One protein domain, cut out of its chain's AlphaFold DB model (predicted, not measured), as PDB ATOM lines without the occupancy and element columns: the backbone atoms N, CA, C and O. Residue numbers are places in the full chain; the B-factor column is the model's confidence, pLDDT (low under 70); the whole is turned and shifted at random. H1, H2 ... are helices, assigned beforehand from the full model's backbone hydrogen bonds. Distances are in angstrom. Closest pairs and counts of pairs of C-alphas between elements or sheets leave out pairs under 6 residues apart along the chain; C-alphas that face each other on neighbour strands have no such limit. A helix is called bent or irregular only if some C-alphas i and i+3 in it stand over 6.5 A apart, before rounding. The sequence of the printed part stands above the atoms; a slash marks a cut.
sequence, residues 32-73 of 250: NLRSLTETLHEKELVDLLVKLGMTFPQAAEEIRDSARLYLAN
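What this domain is: This is residues 32 to 73 of the 250 residues of the protein "28 kDa ribonucleoprotein, chloroplastic" of Dendrobium catenatum (UniProt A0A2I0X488). Three helices follow one another in an open zigzag: the longer two, H2 and H3, fold back on each other as a V whose closed end is at Phe 56, and the short H1 turns off from the beginning of H2, at the open end of that arm of the V. H2 and H3 meet near the closed end, while residues 65 to 73, of which 65 to 72 belong to H3, stick out free as the far part of the other arm. The printed part has 42 residues, with three named helices in the order H1, H2, H3 and no named strand, and its class is all helix. It is only just loose, close to compact, with a radius of gyration of the C-alphas of 11.2 A, and its C-alphas span 27 by 26 by 19 A along their three main axes.

How they stand to each other: Begin at the first printed residue, Asn 32, where H1, residues 32 to 38, starts. After Glu 38 a tight link of three residues takes you to H2, residues 42 to 55. H1 and H2 are close but not clearly touching, with 1 pair of C-alphas within 8 A: look at Thr 37 and Leu 45, the closest, whose C-alphas are 7.2 A apart. Their lines stand at a steep tilt of 52 degrees and they run opposite ways, with 14.6 A from centre to centre. Past Thr 55 a tight link of one residue, Phe 56, leads to H3, residues 57 to 72. H2 and H3 touch, with 9 pairs of C-alphas within 8 A, and the closest C-alphas, those of Gly 53 and Ala 60, are 3.9 A apart. H2 touches H3 with residues 49 to 54 alone, and H3 touches H2 with residues 59 to 63 alone. Their lines stand at a steep tilt of 43 degrees and they run opposite ways, a helical hairpin with centres 12.7 A apart. H1 and H3 are apart, and H1 touches no helix. Along the backbone, every O i to N i+4 pair inside H1, H2 and H3 is within hydrogen-bond range.

Where its parts are: Find C-alpha 32 at (-38.123, 2.777, 59.169); from there H1 runs through residues 32 to 38, 10.1 A from first to last C-alpha. Next find C-alpha 42 at (-35.584, 15.602, 46.204), where H2 begins; its residues 42 to 55 reach 20.0 A from first to last C-alpha, and x rises to the -18.110 of C-alpha 55 at (-18.110, 10.971, 54.849). H3, the longest helix with 16 residues, runs from Pro 57 to Ala 72 and measures 22.4 A from first to last C-alpha. It ends at C-alpha 72, at (-28.023, 3.137, 31.839). No helix is bent or irregular.

The domain as a whole: The two C-alphas farthest apart are those of Asn 32 and Ala 72, at 29.1 A, while the first and last printed C-alphas, those of Asn 32 and Asn 73, are 27.7 A apart. The printed residues run from 32 to 73 without a gap, in a full chain of 250 residues, and both links between helices are tight. Besides the far part of H3, look at residues 38 to 44, of which 42 to 44 belong to H2: this stretch stands free. In the B-factor column the mean pLDDT of the printed part is 88.0; the mean is 88 for H1, 94 for H2 and 83 for H3. The model's confidence is low, under 70, at residues 72 to 73.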
ATOM      1  N   ASN A  32     -38.022   1.499  58.469       88.25
ATOM      2  CA  ASN A  32     -38.123   2.777  59.169       88.25
ATOM      3  C   ASN A  32     -37.366   3.874  58.409       88.25
ATOM      4  O   ASN A  32     -37.937   4.928  58.134       88.25
ATOM      5  N   LEU A  33     -36.121   3.610  58.003       87.31
ATOM      6  CA  LEU A  33     -35.327   4.553  57.213       87.31
ATOM      7  C   LEU A  33     -35.997   4.876  55.875       87.31
ATOM      8  O   LEU A  33     -36.097   6.050  55.534       87.31
ATOM      9  N   ARG A  34     -36.535   3.874  55.168       86.31
ATOM     10  CA  ARG A  34     -37.297   4.076  53.926       86.31
ATOM     11  C   ARG A  34     -38.480   5.011  54.148       86.31
ATOM     12  O   ARG A  34     -38.575   6.019  53.454       86.31
ATOM     13  N   SER A  35     -39.302   4.743  55.164       88.19
ATOM     14  CA  SER A  35     -40.472   5.579  55.465       88.19
ATOM     15  C   SER A  35     -40.099   7.035  55.766       88.19
ATOM     16  O   SER A  35     -40.778   7.949  55.315       88.19
ATOM     17  N   LEU A  36     -38.976   7.271  56.455       89.19
ATOM     18  CA  LEU A  36     -38.474   8.620  56.710       89.19
ATOM     19  C   LEU A  36     -37.971   9.283  55.426       89.19
ATOM     20  O   LEU A  36     -38.308  10.433  55.161       89.19
ATOM     21  N   THR A  37     -37.211   8.564  54.597       86.31
ATOM     22  CA  THR A  37     -36.701   9.114  53.332       86.31
ATOM     23  C   THR A  37     -37.810   9.435  52.332       86.31
ATOM     24  O   THR A  37     -37.668  10.385  51.572       86.31
ATOM     25  N   GLU A  38     -38.938   8.719  52.363       87.75
ATOM     26  CA  GLU A  38     -40.107   9.005  51.518       87.75
ATOM     27  C   GLU A  38     -40.793  10.336  51.865       87.75
ATOM     28  O   GLU A  38     -41.466  10.915  51.015       87.75
ATOM     29  N   THR A  39     -40.610  10.846  53.088       90.00
ATOM     30  CA  THR A  39     -41.167  12.147  53.503       90.00
ATOM     31  C   THR A  39     -40.327  13.349  53.066       90.00
ATOM     32  O   THR A  39     -40.800  14.481  53.162       90.00
ATOM     33  N   LEU A  40     -39.097  13.123  52.594       91.06
ATOM     34  CA  LEU A  40     -38.154  14.179  52.230       91.06
ATOM     35  C   LEU A  40     -38.317  14.626  50.775       91.06
ATOM     36  O   LEU A  40     -38.652  13.841  49.885       91.06
ATOM     37  N   HIS A  41     -38.008  15.897  50.508       90.31
ATOM     38  CA  HIS A  41     -37.971  16.418  49.142       90.31
ATOM     39  C   HIS A  41     -36.682  16.012  48.405       90.31
ATOM     40  O   HIS A  41     -35.642  15.769  49.017       90.31
ATOM     41  N   GLU A  42     -36.714  16.017  47.062       87.31
ATOM     42  CA  GLU A  42     -35.584  15.602  46.204       87.31
ATOM     43  C   GLU A  42     -34.265  16.291  46.582       87.31
ATOM     44  O   GLU A  42     -33.228  15.641  46.679       87.31
ATOM     45  N   LYS A  43     -34.304  17.599  46.863       90.38
ATOM     46  CA  LYS A  43     -33.112  18.361  47.250       90.38
ATOM     47  C   LYS A  43     -32.509  17.878  48.574       90.38
ATOM     48  O   LYS A  43     -31.297  17.745  48.671       90.38
ATOM     49  N   GLU A  44     -33.343  17.595  49.572       93.31
ATOM     50  CA  GLU A  44     -32.892  17.159  50.899       93.31
ATOM     51  C   GLU A  44     -32.279  15.757  50.840       93.31
ATOM     52  O   GLU A  44     -31.255  15.496  51.471       93.31
ATOM     53  N   LEU A  45     -32.861  14.874  50.020       92.88
ATOM     54  CA  LEU A  45     -32.306  13.551  49.736       92.88
ATOM     55  C   LEU A  45     -30.942  13.652  49.047       92.88
ATOM     56  O   LEU A  45     -30.002  12.964  49.447       92.88
ATOM     57  N   VAL A  46     -30.810  14.528  48.047       92.94
ATOM     58  CA  VAL A  46     -29.534  14.767  47.356       92.94
ATOM     59  C   VAL A  46     -28.478  15.296  48.328       92.94
ATOM     60  O   VAL A  46     -27.380  14.745  48.374       92.94
ATOM     61  N   ASP A  47     -28.802  16.304  49.141       94.50
ATOM     62  CA  ASP A  47     -27.864  16.883  50.110       94.50
ATOM     63  C   ASP A  47     -27.400  15.836  51.144       94.50
ATOM     64  O   ASP A  47     -26.215  15.774  51.494       94.50
ATOM     65  N   LEU A  48     -28.305  14.958  51.595       94.94
ATOM     66  CA  LEU A  48     -27.984  13.870  52.519       94.94
ATOM     67  C   LEU A  48     -27.082  12.805  51.878       94.94
ATOM     68  O   LEU A  48     -26.101  12.392  52.501       94.94
ATOM     69  N   LEU A  49     -27.359  12.399  50.633       94.44
ATOM     70  CA  LEU A  49     -26.516  11.465  49.879       94.44
ATOM     71  C   LEU A  49     -25.119  12.039  49.624       94.44
ATOM     72  O   LEU A  49     -24.128  11.334  49.799       94.44
ATOM     73  N   VAL A  50     -25.018  13.327  49.279       95.00
ATOM     74  CA  VAL A  50     -23.727  14.011  49.107       95.00
ATOM     75  C   VAL A  50     -22.942  14.000  50.413       95.00
ATOM     76  O   VAL A  50     -21.782  13.592  50.424       95.00
ATOM     77  N   LYS A  51     -23.572  14.380  51.533       96.00
ATOM     78  CA  LYS A  51     -22.923  14.352  52.849       96.00
ATOM     79  C   LYS A  51     -22.451  12.944  53.218       96.00
ATOM     80  O   LYS A  51     -21.338  12.788  53.722       96.00
ATOM     81  N   LEU A  52     -23.267  11.923  52.948       95.31
ATOM     82  CA  LEU A  52     -22.921  10.526  53.202       95.31
ATOM     83  C   LEU A  52     -21.728  10.081  52.348       95.31
ATOM     84  O   LEU A  52     -20.766   9.549  52.894       95.31
ATOM     85  N   GLY A  53     -21.742  10.369  51.045       95.88
ATOM     86  CA  GLY A  53     -20.639  10.047  50.137       95.88
ATOM     87  C   GLY A  53     -19.340  10.780  50.484       95.88
ATOM     88  O   GLY A  53     -18.261  10.202  50.399       95.88
ATOM     89  N   MET A  54     -19.418  12.029  50.952       95.31
ATOM     90  CA  MET A  54     -18.240  12.759  51.442       95.31
ATOM     91  C   MET A  54     -17.669  12.170  52.736       95.31
ATOM     92  O   MET A  54     -16.475  12.299  52.990       95.31
ATOM     93  N   THR A  55     -18.514  11.547  53.559       97.19
ATOM     94  CA  THR A  55     -18.110  10.971  54.849       97.19
ATOM     95  C   THR A  55     -17.579   9.545  54.687       97.19
ATOM     96  O   THR A  55     -16.622   9.165  55.358       97.19
ATOM     97  N   PHE A  56     -18.174   8.761  53.785       95.94
ATOM     98  CA  PHE A  56     -17.880   7.343  53.607       95.94
ATOM     99  C   PHE A  56     -17.559   7.032  52.135       95.94
ATOM    100  O   PHE A  56     -18.462   7.053  51.295       95.94
ATOM    101  N   PRO A  57     -16.301   6.673  51.801       93.12
ATOM    102  CA  PRO A  57     -15.904   6.368  50.425       93.12
ATOM    103  C   PRO A  57     -16.720   5.249  49.764       93.12
ATOM    104  O   PRO A  57     -17.037   5.350  48.582       93.12
ATOM    105  N   GLN A  58     -17.106   4.217  50.525       93.19
ATOM    106  CA  GLN A  58     -17.941   3.117  50.018       93.19
ATOM    107  C   GLN A  58     -19.335   3.611  49.610       93.19
ATOM    108  O   GLN A  58     -19.828   3.249  48.548       93.19
ATOM    109  N   ALA A  59     -19.935   4.512  50.398       92.00
ATOM    110  CA  ALA A  59     -21.214   5.122  50.045       92.00
ATOM    111  C   ALA A  59     -21.090   5.992  48.783       92.00
ATOM    112  O   ALA A  59     -21.991   5.995  47.951       92.00
ATOM    113  N   ALA A  60     -19.970   6.701  48.593       90.69
ATOM    114  CA  ALA A  60     -19.731   7.450  47.358       90.69
ATOM    115  C   ALA A  60     -19.626   6.541  46.124       90.69
ATOM    116  O   ALA A  60     -20.105   6.907  45.051       90.69
ATOM    117  N   GLU A  61     -18.993   5.374  46.253       90.06
ATOM    118  CA  GLU A  61     -18.939   4.374  45.187       90.06
ATOM    119  C   GLU A  61     -20.331   3.821  44.865       90.06
ATOM    120  O   GLU A  61     -20.749   3.891  43.712       90.06
ATOM    121  N   GLU A  62     -21.103   3.432  45.877       90.88
ATOM    122  CA  GLU A  62     -22.463   2.913  45.700       90.88
ATOM    123  C   GLU A  62     -23.426   3.951  45.099       90.88
ATOM    124  O   GLU A  62     -24.232   3.627  44.224       90.88
ATOM    125  N   ILE A  63     -23.309   5.226  45.494       91.38
ATOM    126  CA  ILE A  63     -24.054   6.335  44.881       91.38
ATOM    127  C   ILE A  63     -23.678   6.482  43.402       91.38
ATOM    128  O   ILE A  63     -24.566   6.651  42.562       91.38
ATOM    129  N   ARG A  64     -22.382   6.413  43.057       84.75
ATOM    130  CA  ARG A  64     -21.922   6.504  41.660       84.75
ATOM    131  C   ARG A  64     -22.434   5.339  40.823       84.75
ATOM    132  O   ARG A  64     -22.940   5.580  39.728       84.75
ATOM    133  N   ASP A  65     -22.347   4.117  41.329       82.81
ATOM    134  CA  ASP A  65     -22.810   2.924  40.623       82.81
ATOM    135  C   ASP A  65     -24.326   2.927  40.449       82.81
ATOM    136  O   ASP A  65     -24.825   2.691  39.347       82.81
ATOM    137  N   SER A  66     -25.065   3.305  41.493       83.88
ATOM    138  CA  SER A  66     -26.519   3.461  41.432       83.88
ATOM    139  C   SER A  66     -26.927   4.535  40.423       83.88
ATOM    140  O   SER A  66     -27.818   4.309  39.602       83.88
ATOM    141  N   ALA A  67     -26.254   5.691  40.423       81.50
ATOM    142  CA  ALA A  67     -26.501   6.754  39.452       81.50
ATOM    143  C   ALA A  67     -26.167   6.306  38.021       81.50
ATOM    144  O   ALA A  67     -26.933   6.574  37.095       81.50
ATOM    145  N   ARG A  68     -25.062   5.578  37.832       73.19
ATOM    146  CA  ARG A  68     -24.673   5.018  36.533       73.19
ATOM    147  C   ARG A  68     -25.698   4.009  36.030       73.19
ATOM    148  O   ARG A  68     -26.081   4.079  34.867       73.19
ATOM    149  N   LEU A  69     -26.168   3.105  36.888       72.88
ATOM    150  CA  LEU A  69     -27.184   2.112  36.541       72.88
ATOM    151  C   LEU A  69     -28.530   2.777  36.220       72.88
ATOM    152  O   LEU A  69     -29.186   2.420  35.243       72.88
ATOM    153  N   TYR A  70     -28.911   3.801  36.987       74.44
ATOM    154  CA  TYR A  70     -30.097   4.607  36.708       74.44
ATOM    155  C   TYR A  70     -30.011   5.295  35.340       74.44
ATOM    156  O   TYR A  70     -30.977   5.280  34.578       74.44
ATOM    157  N   LEU A  71     -28.846   5.856  35.002       70.75
ATOM    158  CA  LEU A  71     -28.595   6.467  33.697       70.75
ATOM    159  C   LEU A  71     -28.535   5.433  32.564       70.75
ATOM    160  O   LEU A  71     -29.009   5.719  31.468       70.75
ATOM    161  N   ALA A  72     -28.024   4.226  32.815       65.75
ATOM    162  CA  ALA A  72     -28.023   3.137  31.839       65.75
ATOM    163  C   ALA A  72     -29.453   2.723  31.446       65.75
ATOM    164  O   ALA A  72     -29.727   2.505  30.268       65.75
ATOM    165  N   ASN A  73     -30.385   2.736  32.406       68.19
ATOM    166  CA  ASN A  73     -31.818   2.523  32.160       68.19
ATOM    167  C   ASN A  73     -32.519   3.737  31.517       68.19
ATOM    168  O   ASN A  73     -33.700   3.679  31.189       68.19
TER     169      ASN A  73